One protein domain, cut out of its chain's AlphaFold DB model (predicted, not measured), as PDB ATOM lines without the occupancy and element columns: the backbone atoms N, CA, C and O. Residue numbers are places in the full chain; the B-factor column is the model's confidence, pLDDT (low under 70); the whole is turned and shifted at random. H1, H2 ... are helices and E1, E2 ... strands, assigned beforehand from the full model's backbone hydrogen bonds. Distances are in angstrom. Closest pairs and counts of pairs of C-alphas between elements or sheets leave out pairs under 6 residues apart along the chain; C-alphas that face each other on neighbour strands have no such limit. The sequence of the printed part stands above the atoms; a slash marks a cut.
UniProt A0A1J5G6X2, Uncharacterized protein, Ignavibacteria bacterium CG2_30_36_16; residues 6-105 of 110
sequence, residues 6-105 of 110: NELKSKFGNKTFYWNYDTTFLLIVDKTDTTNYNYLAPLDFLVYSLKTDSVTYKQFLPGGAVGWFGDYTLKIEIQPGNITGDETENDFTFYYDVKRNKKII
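This is residues 6 to 105 of the 110 residues of an uncharacterized protein of Ignavibacteria bacterium CG2_30_36_16 (UniProt A0A1J5G6X2). Two four-stranded antiparallel sheets lie partly face to face as a sandwich, their strands running nearly along one another; E5 of the second sheet lies closest over the first, while E7 and E8 reach away from it. The small helix H1 sits at the edge of the first sheet by E1 and E2, the short H2 lies at one end of the second, and the loop of residues 82 to 88 sticks out free and makes much of the length. The printed part has 100 residues, with two named helices and eight named strands in the order H1 E1 E2 E3 E4 E5 E6 H2 E7 E8; the sheets run E1 E2 E3 E4 and E5 E6 E7 E8. The class is mostly strand, and the whole is compact, with a radius of gyration of the C-alphas of 14.3 A, and flat, spanning 43 by 34 by 18 A.

In the first sheet, E1 holds residues 16 to 19 and is 10.3 A long, E2 residues 25 to 31, 19.1 A, E3 residues 43 to 49, 20.0 A, and E4 residues 54 to 61, 20.9 A. E4 begins with its C-alpha at (-54.650, -28.487, 53.200) and ends at (-38.299, -30.397, 40.294). In the second sheet, E5 holds residues 64 to 68 and is 14.1 A long, E6 residues 73 to 78, 16.1 A, E7 residues 93 to 97, 13.8 A, and E8 residues 102 to 104, 6.2 A. H1 holds residues 6 to 12, 9.9 A from first to last C-alpha, beginning at (-61.630, -18.441, 39.085). H2 holds residues 89 to 92 and is 5.4 A long.

E1, E2, E3 and E4 form a meander, each strand the antiparallel neighbour of the one before, in a twisted sheet with E1 and E4 as edge strands. N 18 and O 27 are 2.8 A apart between E1 and E2, N 28 and O 46 are 2.8 A apart between E2 and E3, and N 47 and O 57 are 2.8 A apart between E3 and E4, each within hydrogen-bond range. In the other sheet, E5 and E8 are the edge strands. There N 65 and O 77 of the hairpin E5 and E6 are 2.8 A apart, N 74 and O 96 of E6 and E7 2.9 A, and N 104 and O 95 of the hairpin E7 and E8 2.8 A. The parts of the two sheets that face each other are 10.3 A centre to centre, with strands at 12 degrees to each other. The closest C-alphas of E3 and E5 are those of Leu 43 and Gly 64, 7.3 A apart, and those of E2 and E5 are Leu 27 and Gly 67, 7.6 A apart. E4 and E5 meet only through their link, and E8 is apart from E1, E2, E3 and E4. H1 only grazes the first sheet, with residues 8 to 12. H2 only grazes the second, with residues 89 to 92; the C-alphas of Ile 78 and Phe 92, the closest of E6 and H2, are 4.7 A apart. In H1 every O i to N i+4 pair is within hydrogen-bond range; H2 is too short for such a pair.

The C-alphas farthest apart, those of Asn 6 and Gly 85, are 46.1 A apart. The printed part has no cut. The link from E2 to E3 is long, with 11 residues, and the link from E6 to H2, with 10, is short but not tight. The mean pLDDT of the printed part is 86.9; residues 33 to 39 and 82 to 90 are under 70.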
ATOM      1  N   ASN A   6     -61.783 -19.787  38.521       95.31
ATOM      2  CA  ASN A   6     -61.630 -18.441  39.085       95.31
ATOM      3  C   ASN A   6     -61.394 -18.489  40.599       95.31
ATOM      4  O   ASN A   6     -60.556 -17.754  41.118       95.31
ATOM      5  N   GLU A   7     -62.090 -19.380  41.308       95.31
ATOM      6  CA  GLU A   7     -61.882 -19.607  42.743       95.31
ATOM      7  C   GLU A   7     -60.478 -20.164  43.014       95.31
ATOM      8  O   GLU A   7     -59.777 -19.693  43.913       95.31
ATOM      9  N   LEU A   8     -60.024 -21.118  42.192       95.81
ATOM     10  CA  LEU A   8     -58.671 -21.668  42.281       95.81
ATOM     11  C   LEU A   8     -57.604 -20.610  42.000       95.81
ATOM     12  O   LEU A   8     -56.652 -20.494  42.770       95.81
ATOM     13  N   LYS A   9     -57.776 -19.798  40.953       95.44
ATOM     14  CA  LYS A   9     -56.866 -18.692  40.632       95.44
ATOM     15  C   LYS A   9     -56.842 -17.631  41.724       95.44
ATOM     16  O   LYS A   9     -55.777 -17.104  42.027       95.44
ATOM     17  N   SER A  10     -57.974 -17.359  42.368       96.62
ATOM     18  CA  SER A  10     -58.009 -16.449  43.513       96.62
ATOM     19  C   SER A  10     -57.238 -16.992  44.721       96.62
ATOM     20  O   SER A  10     -56.662 -16.199  45.461       96.62
ATOM     21  N   LYS A  11     -57.233 -18.314  44.946       95.31
ATOM     22  CA  LYS A  11     -56.557 -18.947  46.094       95.31
ATOM     23  C   LYS A  11     -55.074 -19.223  45.837       95.31
ATOM     24  O   LYS A  11     -54.254 -19.060  46.735       95.31
ATOM     25  N   PHE A  12     -54.731 -19.654  44.627       95.06
ATOM     26  CA  PHE A  12     -53.408 -20.181  44.288       95.06
ATOM     27  C   PHE A  12     -52.679 -19.379  43.202       95.06
ATOM     28  O   PHE A  12     -51.536 -19.694  42.885       95.06
ATOM     29  N   GLY A  13     -53.296 -18.339  42.642       94.56
ATOM     30  CA  GLY A  13     -52.740 -17.560  41.538       94.56
ATOM     31  C   GLY A  13     -52.878 -18.249  40.178       94.56
ATOM     32  O   GLY A  13     -53.545 -19.273  40.028       94.56
ATOM     33  N   ASN A  14     -52.228 -17.677  39.164       92.19
ATOM     34  CA  ASN A  14     -52.234 -18.195  37.794       92.19
ATOM     35  C   ASN A  14     -51.319 -19.418  37.658       92.19
ATOM     36  O   ASN A  14     -50.215 -19.325  37.130       92.19
ATOM     37  N   LYS A  15     -51.786 -20.559  38.162       93.06
ATOM     38  CA  LYS A  15     -51.121 -21.862  38.061       93.06
ATOM     39  C   LYS A  15     -51.914 -22.793  37.153       93.06
ATOM     40  O   LYS A  15     -53.032 -22.476  36.746       93.06
ATOM     41  N   THR A  16     -51.335 -23.948  36.838       93.62
ATOM     42  CA  THR A  16     -52.071 -25.012  36.149       93.62
ATOM     43  C   THR A  16     -52.658 -25.978  37.169       93.62
ATOM     44  O   THR A  16     -51.983 -26.348  38.129       93.62
ATOM     45  N   PHE A  17     -53.903 -26.392  36.956       95.62
ATOM     46  CA  PHE A  17     -54.670 -27.200  37.898       95.62
ATOM     47  C   PHE A  17     -55.103 -28.512  37.245       95.62
ATOM     48  O   PHE A  17     -55.678 -28.499  36.159       95.62
ATOM     49  N   TYR A  18     -54.869 -29.634  37.924       96.06
ATOM     50  CA  TYR A  18     -55.282 -30.959  37.469       96.06
ATOM     51  C   TYR A  18     -56.003 -31.693  38.593       96.06
ATOM     52  O   TYR A  18     -55.406 -32.037  39.617       96.06
ATOM     53  N   TRP A  19     -57.293 -31.945  38.402       96.62
ATOM     54  CA  TRP A  19     -58.066 -32.783  39.309       96.62
ATOM     55  C   TRP A  19     -57.636 -34.239  39.181       96.62
ATOM     56  O   TRP A  19     -57.366 -34.718  38.079       96.62
ATOM     57  N   ASN A  20     -57.590 -34.941  40.309       96.25
ATOM     58  CA  ASN A  20     -57.558 -36.396  40.283       96.25
ATOM     59  C   ASN A  20     -58.935 -36.956  39.865       96.25
ATOM     60  O   ASN A  20     -59.909 -36.208  39.751       96.25
ATOM     61  N   TYR A  21     -59.028 -38.273  39.658       94.62
ATOM     62  CA  TYR A  21     -60.220 -38.914  39.084       94.62
ATOM     63  C   TYR A  21     -61.529 -38.603  39.832       94.62
ATOM     64  O   TYR A  21     -62.535 -38.271  39.210       94.62
ATOM     65  N   ASP A  22     -61.517 -38.658  41.166       93.88
ATOM     66  CA  ASP A  22     -62.709 -38.424  41.991       93.88
ATOM     67  C   ASP A  22     -62.864 -36.969  42.461       93.88
ATOM     68  O   ASP A  22     -63.734 -36.669  43.281       93.88
ATOM     69  N   THR A  23     -62.041 -36.047  41.950       95.50
ATOM     70  CA  THR A  23     -62.039 -34.617  42.300       95.50
ATOM     71  C   THR A  23     -61.860 -34.328  43.797       95.50
ATOM     72  O   THR A  23     -62.330 -33.308  44.289       95.50
ATOM     73  N   THR A  24     -61.188 -35.203  44.551       96.19
ATOM     74  CA  THR A  24     -60.887 -34.974  45.981       96.19
ATOM     75  C   THR A  24     -59.520 -34.336  46.220       96.19
ATOM     76  O   THR A  24     -59.314 -33.687  47.254       96.19
ATOM     77  N   PHE A  25     -58.614 -34.468  45.252       97.25
ATOM     78  CA  PHE A  25     -57.284 -33.879  45.254       97.25
ATOM     79  C   PHE A  25     -57.054 -33.024  44.011       97.25
ATOM     80  O   PHE A  25     -57.486 -33.349  42.904       97.25
ATOM     81  N   LEU A  26     -56.307 -31.944  44.202       97.69
ATOM     82  CA  LEU A  26     -55.890 -31.036  43.148       97.69
ATOM     83  C   LEU A  26     -54.368 -31.025  43.066       97.69
ATOM     84  O   LEU A  26     -53.699 -30.631  44.021       97.69
ATOM     85  N   LEU A  27     -53.827 -31.432  41.924       97.88
ATOM     86  CA  LEU A  27     -52.437 -31.178  41.576       97.88
ATOM     87  C   LEU A  27     -52.341 -29.751  41.034       97.88
ATOM     88  O   LEU A  27     -53.041 -29.387  40.088       97.88
ATOM     89  N   ILE A  28     -51.472 -28.952  41.639       97.62
ATOM     90  CA  ILE A  28     -51.212 -27.571  41.248       97.62
ATOM     91  C   ILE A  28     -49.770 -27.492  40.773       97.62
ATOM     92  O   ILE A  28     -48.858 -27.807  41.536       97.62
ATOM     93  N   VAL A  29     -49.574 -27.074  39.524       95.50
ATOM     94  CA  VAL A  29     -48.258 -26.971  38.890       95.50
ATOM     95  C   VAL A  29     -47.950 -25.513  38.590       95.50
ATOM     96  O   VAL A  29     -48.712 -24.824  37.907       95.50
ATOM     97  N   ASP A  30     -46.808 -25.072  39.093       92.88
ATOM     98  CA  ASP A  30     -46.205 -23.772  38.859       92.88
ATOM     99  C   ASP A  30     -44.956 -23.967  38.001       92.88
ATOM    100  O   ASP A  30     -43.880 -24.316  38.489       92.88
ATOM    101  N   LYS A  31     -45.126 -23.833  36.685       84.31
ATOM    102  CA  LYS A  31     -44.004 -23.930  35.752       84.31
ATOM    103  C   LYS A  31     -43.283 -22.593  35.732       84.31
ATOM    104  O   LYS A  31     -43.914 -21.566  35.490       84.31
ATOM    105  N   THR A  32     -41.966 -22.615  35.915       75.06
ATOM    106  CA  THR A  32     -41.160 -21.455  35.535       75.06
ATOM    107  C   THR A  32     -41.073 -21.409  34.013       75.06
ATOM    108  O   THR A  32     -40.863 -22.430  33.361       75.06
ATOM    109  N   ASP A  33     -41.342 -20.242  33.436       64.31
ATOM    110  CA  ASP A  33     -41.352 -20.043  31.990       64.31
ATOM    111  C   ASP A  33     -39.931 -20.276  31.448       64.31
ATOM    112  O   ASP A  33     -39.016 -19.507  31.751       64.31
ATOM    113  N   THR A  34     -39.705 -21.361  30.700       53.47
ATOM    114  CA  THR A  34     -38.408 -21.607  30.057       53.47
ATOM    115  C   THR A  34     -38.577 -21.673  28.553       53.47
ATOM    116  O   THR A  34     -39.047 -22.657  27.986       53.47
ATOM    117  N   THR A  35     -38.094 -20.628  27.903       53.09
ATOM    118  CA  THR A  35     -37.973 -20.422  26.457       53.09
ATOM    119  C   THR A  35     -37.029 -21.408  25.740       53.09
ATOM    120  O   THR A  35     -36.637 -21.160  24.602       53.09
ATOM    121  N   ASN A  36     -36.671 -22.543  26.353       51.84
ATOM    122  CA  ASN A  36     -35.756 -23.541  25.795       51.84
ATOM    123  C   ASN A  36     -36.470 -24.875  25.541       51.84
ATOM    124  O   ASN A  36     -36.753 -25.633  26.459       51.84
ATOM    125  N   TYR A  37     -36.700 -25.178  24.263       53.66
ATOM    126  CA  TYR A  37     -37.464 -26.333  23.771       53.66
ATOM    127  C   TYR A  37     -36.840 -27.717  24.037       53.66
ATOM    128  O   TYR A  37     -37.490 -28.727  23.784       53.66
ATOM    129  N   ASN A  38     -35.603 -27.786  24.540       56.06
ATOM    130  CA  ASN A  38     -34.845 -29.041  24.639       56.06
ATOM    131  C   ASN A  38     -34.736 -29.613  26.064       56.06
ATOM    132  O   ASN A  38     -34.190 -30.700  26.236       56.06
ATOM    133  N   TYR A  39     -35.256 -28.913  27.078       60.97
ATOM    134  CA  TYR A  39     -35.242 -29.369  28.471       60.97
ATOM    135  C   TYR A  39     -36.614 -29.152  29.111       60.97
ATOM    136  O   TYR A  39     -37.253 -28.123  28.896       60.97
ATOM    137  N   LEU A  40     -37.074 -30.125  29.900       73.75
ATOM    138  CA  LEU A  40     -38.224 -29.953  30.774       73.75
ATOM    139  C   LEU A  40     -37.872 -28.876  31.804       73.75
ATOM    140  O   LEU A  40     -36.913 -29.017  32.561       73.75
ATOM    141  N   ALA A  41     -38.649 -27.796  31.796       81.44
ATOM    142  CA  ALA A  41     -38.481 -26.652  32.679       81.44
ATOM    143  C   ALA A  41     -38.444 -27.065  34.161       81.44
ATOM    144  O   ALA A  41     -39.166 -27.996  34.547       81.44
ATOM    145  N   PRO A  42     -37.710 -26.330  35.016       87.06
ATOM    146  CA  PRO A  42     -37.928 -26.406  36.446       87.06
ATOM    147  C   PRO A  42     -39.387 -26.076  36.776       87.06
ATOM    148  O   PRO A  42     -39.996 -25.160  36.204       87.06
ATOM    149  N   LEU A  43     -39.957 -26.813  37.721       90.50
ATOM    150  CA  LEU A  43     -41.318 -26.578  38.182       90.50
ATOM    151  C   LEU A  43     -41.437 -26.811  39.682       90.50
ATOM    152  O   LEU A  43     -40.812 -27.706  40.248       90.50
ATOM    153  N   ASP A  44     -42.300 -26.029  40.309       93.56
ATOM    154  CA  ASP A  44     -42.839 -26.325  41.626       93.56
ATOM    155  C   ASP A  44     -44.201 -26.991  41.450       93.56
ATOM    156  O   ASP A  44     -45.022 -26.572  40.630       93.56
ATOM    157  N   PHE A  45     -44.488 -28.017  42.244       95.88
ATOM    158  CA  PHE A  45     -45.838 -28.557  42.317       95.88
ATOM    159  C   PHE A  45     -46.247 -28.877  43.744       95.88
ATOM    160  O   PHE A  45     -45.426 -29.114  44.634       95.88
ATOM    161  N   LEU A  46     -47.556 -28.891  43.961       97.50
ATOM    162  CA  LEU A  46     -48.150 -29.328  45.212       97.50
ATOM    163  C   LEU A  46     -49.450 -30.086  44.969       97.50
ATOM    164  O   LEU A  46     -50.104 -29.912  43.942       97.50
ATOM    165  N   VAL A  47     -49.825 -30.911  45.938       98.00
ATOM    166  CA  VAL A  47     -51.115 -31.589  45.984       98.00
ATOM    167  C   VAL A  47     -51.922 -31.022  47.133       98.00
ATOM    168  O   VAL A  47     -51.470 -30.981  48.279       98.00
ATOM    169  N   TYR A  48     -53.128 -30.587  46.808       97.69
ATOM    170  CA  TYR A  48     -54.083 -30.021  47.732       97.69
ATOM    171  C   TYR A  48     -55.260 -30.972  47.948       97.69
ATOM    172  O   TYR A  48     -55.852 -31.455  46.986       97.69
ATOM    173  N   SER A  49     -55.615 -31.225  49.204       96.62
ATOM    174  CA  SER A  49     -56.779 -32.024  49.590       96.62
ATOM    175  C   SER A  49     -57.962 -31.106  49.868       96.62
ATOM    176  O   SER A  49     -57.918 -30.294  50.794       96.62
ATOM    177  N   LEU A  50     -59.053 -31.277  49.118       94.69
ATOM    178  CA  LEU A  50     -60.296 -30.541  49.378       94.69
ATOM    179  C   LEU A  50     -60.962 -30.967  50.687       94.69
ATOM    180  O   LEU A  50     -61.645 -30.171  51.323       94.69
ATOM    181  N   LYS A  51     -60.772 -32.223  51.103       94.06
ATOM    182  CA  LYS A  51     -61.398 -32.756  52.319       94.06
ATOM    183  C   LYS A  51     -60.833 -32.115  53.584       94.06
ATOM    184  O   LYS A  51     -61.564 -31.915  54.547       94.06
ATOM    185  N   THR A  52     -59.528 -31.855  53.593       95.50
ATOM    186  CA  THR A  52     -58.807 -31.306  54.752       95.50
ATOM    187  C   THR A  52     -58.467 -29.828  54.591       95.50
ATOM    188  O   THR A  52     -57.859 -29.259  55.491       95.50
ATOM    189  N   ASP A  53     -58.829 -29.228  53.452       95.06
ATOM    190  CA  ASP A  53     -58.466 -27.867  53.046       95.06
ATOM    191  C   ASP A  53     -56.953 -27.584  53.206       95.06
ATOM    192  O   ASP A  53     -56.538 -26.475  53.543       95.06
ATOM    193  N   SER A  54     -56.092 -28.573  52.930       95.56
ATOM    194  CA  SER A  54     -54.650 -28.487  53.200       95.56
ATOM    195  C   SER A  54     -53.771 -29.058  52.086       95.56
ATOM    196  O   SER A  54     -54.181 -29.925  51.313       95.56
ATOM    197  N   VAL A  55     -52.526 -28.574  52.016       96.75
ATOM    198  CA  VAL A  55     -51.483 -29.151  51.156       96.75
ATOM    199  C   VAL A  55     -50.999 -30.455  51.786       96.75
ATOM    200  O   VAL A  55     -50.536 -30.454  52.924       96.75
ATOM    201  N   THR A  56     -51.098 -31.563  51.053       95.81
ATOM    202  CA  THR A  56     -50.677 -32.896  51.519       95.81
ATOM    203  C   THR A  56     -49.307 -33.297  50.993       95.81
ATOM    204  O   THR A  56     -48.654 -34.154  51.579       95.81
ATOM    205  N   TYR A  57     -48.864 -32.678  49.898       96.69
ATOM    206  CA  TYR A  57     -47.557 -32.921  49.306       96.69
ATOM    207  C   TYR A  57     -47.082 -31.691  48.536       96.69
ATOM    208  O   TYR A  57     -47.895 -30.982  47.946       96.69
ATOM    209  N   LYS A  58     -45.777 -31.429  48.538       96.31
ATOM    210  CA  LYS A  58     -45.145 -30.363  47.756       96.31
ATOM    211  C   LYS A  58     -43.731 -30.788  47.399       96.31
ATOM    212  O   LYS A  58     -43.025 -31.318  48.255       96.31
ATOM    213  N   GLN A  59     -43.313 -30.498  46.176       94.25
ATOM    214  CA  GLN A  59     -41.947 -30.730  45.738       94.25
ATOM    215  C   GLN A  59     -41.560 -29.748  44.626       94.25
ATOM    216  O   GLN A  59     -42.396 -29.314  43.834       94.25
ATOM    217  N   PHE A  60     -40.273 -29.417  44.588       92.38
ATOM    218  CA  PHE A  60     -39.626 -28.724  43.481       92.38
ATOM    219  C   PHE A  60     -38.903 -29.747  42.601       92.38
ATOM    220  O   PHE A  60     -38.204 -30.620  43.125       92.38
ATOM    221  N   LEU A  61     -39.051 -29.630  41.282       89.69
ATOM    222  CA  LEU A  61     -38.299 -30.397  40.294       89.69
ATOM    223  C   LEU A  61     -37.369 -29.441  39.532       89.69
ATOM    224  O   LEU A  61     -37.866 -28.501  38.912       89.69
ATOM    225  N   PRO A  62     -36.043 -29.679  39.519       84.62
ATOM    226  CA  PRO A  62     -35.103 -28.858  38.748       84.62
ATOM    227  C   PRO A  62     -35.291 -29.003  37.230       84.62
ATOM    228  O   PRO A  62     -34.868 -28.136  36.474       84.62
ATOM    229  N   GLY A  63     -35.946 -30.077  36.798       85.81
ATOM    230  CA  GLY A  63     -36.405 -30.313  35.437       85.81
ATOM    231  C   GLY A  63     -37.207 -31.604  35.422       85.81
ATOM    232  O   GLY A  63     -36.791 -32.592  36.032       85.81
ATOM    233  N   GLY A  64     -38.387 -31.599  34.809       88.75
ATOM    234  CA  GLY A  64     -39.249 -32.775  34.854       88.75
ATOM    235  C   GLY A  64     -40.715 -32.537  34.523       88.75
ATOM    236  O   GLY A  64     -41.118 -31.485  34.026       88.75
ATOM    237  N   ALA A  65     -41.518 -33.549  34.818       90.75
ATOM    238  CA  ALA A  65     -42.959 -33.543  34.672       90.75
ATOM    239  C   ALA A  65     -43.625 -34.234  35.865       90.75
ATOM    240  O   ALA A  65     -43.056 -35.098  36.530       90.75
ATOM    241  N   VAL A  66     -44.865 -33.844  36.133       94.44
ATOM    242  CA  VAL A  66     -45.710 -34.478  37.140       94.44
ATOM    243  C   VAL A  66     -47.136 -34.543  36.619       94.44
ATOM    244  O   VAL A  66     -47.625 -33.592  36.004       94.44
ATOM    245  N   GLY A  67     -47.807 -35.659  36.872       95.81
ATOM    246  CA  GLY A  67     -49.197 -35.857  36.491       95.81
ATOM    247  C   GLY A  67     -49.854 -36.986  37.270       95.81
ATOM    248  O   GLY A  67     -49.183 -37.786  37.922       95.81
ATOM    249  N   TRP A  68     -51.181 -37.052  37.205       96.38
ATOM    250  CA  TRP A  68     -51.941 -38.164  37.767       96.38
ATOM    251  C   TRP A  68     -51.722 -39.442  36.949       96.38
ATOM    252  O   TRP A  68     -51.809 -39.435  35.724       96.38
ATOM    253  N   PHE A  69     -51.468 -40.544  37.646       94.12
ATOM    254  CA  PHE A  69     -51.362 -41.902  37.130       94.12
ATOM    255  C   PHE A  69     -52.310 -42.793  37.936       94.12
ATOM    256  O   PHE A  69     -51.934 -43.359  38.955       94.12
ATOM    257  N   GLY A  70     -53.572 -42.864  37.519       91.50
ATOM    258  CA  GLY A  70     -54.649 -43.462  38.314       91.50
ATOM    259  C   GLY A  70     -55.249 -42.489  39.337       91.50
ATOM    260  O   GLY A  70     -54.989 -41.286  39.306       91.50
ATOM    261  N   ASP A  71     -56.078 -43.011  40.240       94.31
ATOM    262  CA  ASP A  71     -56.992 -42.181  41.041       94.31
ATOM    263  C   ASP A  71     -56.298 -41.330  42.110       94.31
ATOM    264  O   ASP A  71     -56.735 -40.218  42.404       94.31
ATOM    265  N   TYR A  72     -55.237 -41.859  42.722       95.81
ATOM    266  CA  TYR A  72     -54.549 -41.241  43.867       95.81
ATOM    267  C   TYR A  72     -53.034 -41.388  43.782       95.81
ATOM    268  O   TYR A  72     -52.338 -41.350  44.798       95.81
ATOM    269  N   THR A  73     -52.512 -41.595  42.581       96.25
ATOM    270  CA  THR A  73     -51.084 -41.777  42.379       96.25
ATOM    271  C   THR A  73     -50.589 -40.716  41.417       96.25
ATOM    272  O   THR A  73     -51.197 -40.472  40.382       96.25
ATOM    273  N   LEU A  74     -49.501 -40.046  41.781       96.50
ATOM    274  CA  LEU A  74     -48.755 -39.199  40.864       96.50
ATOM    275  C   LEU A  74     -47.674 -40.032  40.188       96.50
ATOM    276  O   LEU A  74     -47.011 -40.811  40.870       96.50
ATOM    277  N   LYS A  75     -47.464 -39.823  38.890       95.00
ATOM    278  CA  LYS A  75     -46.202 -40.134  38.218       95.00
ATOM    279  C   LYS A  75     -45.356 -38.867  38.226       95.00
ATOM    280  O   LYS A  75     -45.831 -37.811  37.801       95.00
ATOM    281  N   ILE A  76     -44.138 -38.970  38.740       92.88
ATOM    282  CA  ILE A  76     -43.169 -37.879  38.803       92.88
ATOM    283  C   ILE A  76     -41.956 -38.313  37.991       92.88
ATOM    284  O   ILE A  76     -41.342 -39.337  38.286       92.88
ATOM    285  N   GLU A  77     -41.649 -37.535  36.962       90.44
ATOM    286  CA  GLU A  77     -40.537 -37.745  36.043       90.44
ATOM    287  C   GLU A  77     -39.543 -36.603  36.244       90.44
ATOM    288  O   GLU A  77     -39.896 -35.431  36.126       90.44
ATOM    289  N   ILE A  78     -38.305 -36.938  36.566       88.06
ATOM    290  CA  ILE A  78     -37.189 -36.019  36.737       88.06
ATOM    291  C   ILE A  78     -36.303 -36.183  35.515       88.06
ATOM    292  O   ILE A  78     -35.871 -37.289  35.194       88.06
ATOM    293  N   GLN A  79     -36.015 -35.080  34.833       83.31
ATOM    294  CA  GLN A  79     -35.012 -35.099  33.784       83.31
ATOM    295  C   GLN A  79     -33.622 -35.189  34.438       83.31
ATOM    296  O   GLN A  79     -33.281 -34.305  35.231       83.31
ATOM    297  N   PRO A  80     -32.812 -36.216  34.117       71.94
ATOM    298  CA  PRO A  80     -31.442 -36.296  34.599       71.94
ATOM    299  C   PRO A  80     -30.638 -35.072  34.160       71.94
ATOM    300  O   PRO A  80     -30.758 -34.611  33.020       71.94
ATOM    301  N   GLY A  81     -29.785 -34.576  35.053       71.88
ATOM    302  CA  GLY A  81     -28.691 -33.679  34.688       71.88
ATOM    303  C   GLY A  81     -27.489 -34.471  34.161       71.88
ATOM    304  O   GLY A  81     -27.623 -35.360  33.322       71.88
ATOM    305  N   ASN A  82     -26.293 -34.165  34.673       63.78
ATOM    306  CA  ASN A  82     -25.105 -34.986  34.432       63.78
ATOM    307  C   ASN A  82     -25.185 -36.272  35.267       63.78
ATOM    308  O   ASN A  82     -25.056 -36.203  36.486       63.78
ATOM    309  N   ILE A  83     -25.353 -37.420  34.608       62.31
ATOM    310  CA  ILE A  83     -25.420 -38.727  35.271       62.31
ATOM    311  C   ILE A  83     -24.015 -39.158  35.702       62.31
ATOM    312  O   ILE A  83     -23.136 -39.334  34.857       62.31
ATOM    313  N   THR A  84     -23.788 -39.347  37.006       58.41
ATOM    314  CA  THR A  84     -22.474 -39.755  37.550       58.41
ATOM    315  C   THR A  84     -22.291 -41.272  37.689       58.41
ATOM    316  O   THR A  84     -21.321 -41.716  38.289       58.41
ATOM    317  N   GLY A  85     -23.167 -42.077  37.083       58.62
ATOM    318  CA  GLY A  85     -23.007 -43.533  36.950       58.62
ATOM    319  C   GLY A  85     -23.593 -44.379  38.085       58.62
ATOM    320  O   GLY A  85     -23.784 -45.573  37.879       58.62
ATOM    321  N   ASP A  86     -23.948 -43.772  39.222       66.25
ATOM    322  CA  ASP A  86     -24.578 -44.455  40.368       66.25
ATOM    323  C   ASP A  86     -26.121 -44.364  40.374       66.25
ATOM    324  O   ASP A  86     -26.776 -44.903  41.264       66.25
ATOM    325  N   GLU A  87     -26.712 -43.670  39.399       66.56
ATOM    326  CA  GLU A  87     -28.155 -43.403  39.333       66.56
ATOM    327  C   GLU A  87     -28.905 -44.519  38.585       66.56
ATOM    328  O   GLU A  87     -28.473 -45.013  37.543       66.56
ATOM    329  N   THR A  88     -30.062 -44.906  39.115       63.50
ATOM    330  CA  THR A  88     -30.970 -45.929  38.584       63.50
ATOM    331  C   THR A  88     -32.218 -45.297  37.960       63.50
ATOM    332  O   THR A  88     -32.553 -44.149  38.224       63.50
ATOM    333  N   GLU A  89     -32.974 -46.045  37.150       63.34
ATOM    334  CA  GLU A  89     -34.214 -45.541  36.524       63.34
ATOM    335  C   GLU A  89     -35.244 -45.013  37.551       63.34
ATOM    336  O   GLU A  89     -35.931 -44.020  37.299       63.34
ATOM    337  N   ASN A  90     -35.278 -45.602  38.753       62.34
ATOM    338  CA  ASN A  90     -36.124 -45.178  39.881       62.34
ATOM    339  C   ASN A  90     -35.737 -43.815  40.490       62.34
ATOM    340  O   ASN A  90     -36.493 -43.254  41.299       62.34
ATOM    341  N   ASP A  91     -34.563 -43.295  40.131       72.25
ATOM    342  CA  ASP A  91     -34.113 -41.953  40.502       72.25
ATOM    343  C   ASP A  91     -34.689 -40.893  39.554       72.25
ATOM    344  O   ASP A  91     -34.836 -39.732  39.942       72.25
ATOM    345  N   PHE A  92     -35.126 -41.305  38.358       84.12
ATOM    346  CA  PHE A  92     -35.679 -40.422  37.330       84.12
ATOM    347  C   PHE A  92     -37.180 -40.565  37.140       84.12
ATOM    348  O   PHE A  92     -37.825 -39.622  36.701       84.12
ATOM    349  N   THR A  93     -37.776 -41.707  37.471       88.31
ATOM    350  CA  THR A  93     -39.234 -41.853  37.486       88.31
ATOM    351  C   THR A  93     -39.670 -42.534  38.764       88.31
ATOM    352  O   THR A  93     -39.173 -43.598  39.120       88.31
ATOM    353  N   PHE A  94     -40.641 -41.947  39.456       90.44
ATOM    354  CA  PHE A  94     -41.265 -42.605  40.591       90.44
ATOM    355  C   PHE A  94     -42.743 -42.282  40.719       90.44
ATOM    356  O   PHE A  94     -43.246 -41.283  40.204       90.44
ATOM    357  N   TYR A  95     -43.433 -43.145  41.460       93.62
ATOM    358  CA  TYR A  95     -44.846 -42.995  41.751       93.62
ATOM    359  C   TYR A  95     -45.050 -42.587  43.205       93.62
ATOM    360  O   TYR A  95     -44.324 -43.028  44.098       93.62
ATOM    361  N   TYR A  96     -46.046 -41.748  43.463       94.56
ATOM    362  CA  TYR A  96     -46.360 -41.280  44.809       94.56
ATOM    363  C   TYR A  96     -47.855 -41.417  45.096       94.56
ATOM    364  O   TYR A  96     -48.682 -40.828  44.405       94.56
ATOM    365  N   ASP A  97     -48.202 -42.201  46.117       95.44
ATOM    366  CA  ASP A  97     -49.569 -42.390  46.606       95.44
ATOM    367  C   ASP A  97     -49.932 -41.245  47.565       95.44
ATOM    368  O   ASP A  97     -49.453 -41.194  48.705       95.44
ATOM    369  N   VAL A  98     -50.788 -40.324  47.113       95.31
ATOM    370  CA  VAL A  98     -51.224 -39.165  47.914       95.31
ATOM    371  C   VAL A  98     -52.143 -39.540  49.065       95.31
ATOM    372  O   VAL A  98     -52.148 -38.840  50.076       95.31
ATOM    373  N   LYS A  99     -52.901 -40.638  48.963       92.31
ATOM    374  CA  LYS A  99     -53.758 -41.088  50.068       92.31
ATOM    375  C   LYS A  99     -52.927 -41.624  51.222       92.31
ATOM    376  O   LYS A  99     -53.267 -41.402  52.382       92.31
ATOM    377  N   ARG A 100     -51.858 -42.352  50.902       93.00
ATOM    378  CA  ARG A 100     -50.973 -42.974  51.891       93.00
ATOM    379  C   ARG A 100     -49.789 -42.095  52.279       93.00
ATOM    380  O   ARG A 100     -49.109 -42.446  53.239       93.00
ATOM    381  N   ASN A 101     -49.557 -40.989  51.567       92.81
ATOM    382  CA  ASN A 101     -48.387 -40.122  51.712       92.81
ATOM    383  C   ASN A 101     -47.077 -40.927  51.598       92.81
ATOM    384  O   ASN A 101     -46.232 -40.908  52.495       92.81
ATOM    385  N   LYS A 102     -46.944 -41.724  50.529       93.38
ATOM    386  CA  LYS A 102     -45.804 -42.639  50.344       93.38
ATOM    387  C   LYS A 102     -45.329 -42.705  48.896       93.38
ATOM    388  O   LYS A 102     -46.134 -42.872  47.983       93.38
ATOM    389  N   LYS A 103     -44.002 -42.672  48.711       90.88
ATOM    390  CA  LYS A 103     -43.342 -43.090  47.464       90.88
ATOM    391  C   LYS A 103     -43.582 -44.590  47.268       90.88
ATOM    392  O   LYS A 103     -43.414 -45.367  48.207       90.88
ATOM    393  N   ILE A 104     -43.988 -44.982  46.068       88.56
ATOM    394  CA  ILE A 104     -44.152 -46.379  45.675       88.56
ATOM    395  C   ILE A 104     -42.823 -46.828  45.069       88.56
ATOM    396  O   ILE A 104     -42.319 -46.204  44.138       88.56
ATOM    397  N   ILE A 105     -42.229 -47.862  45.663       74.62
ATOM    398  CA  ILE A 105     -40.874 -48.332  45.334       74.62
ATOM    399  C   ILE A 105     -40.908 -49.366  44.191       74.62
ATOM    400  O   ILE A 105     -39.904 -49.563  43.521       74.62
TER     401      ILE A 105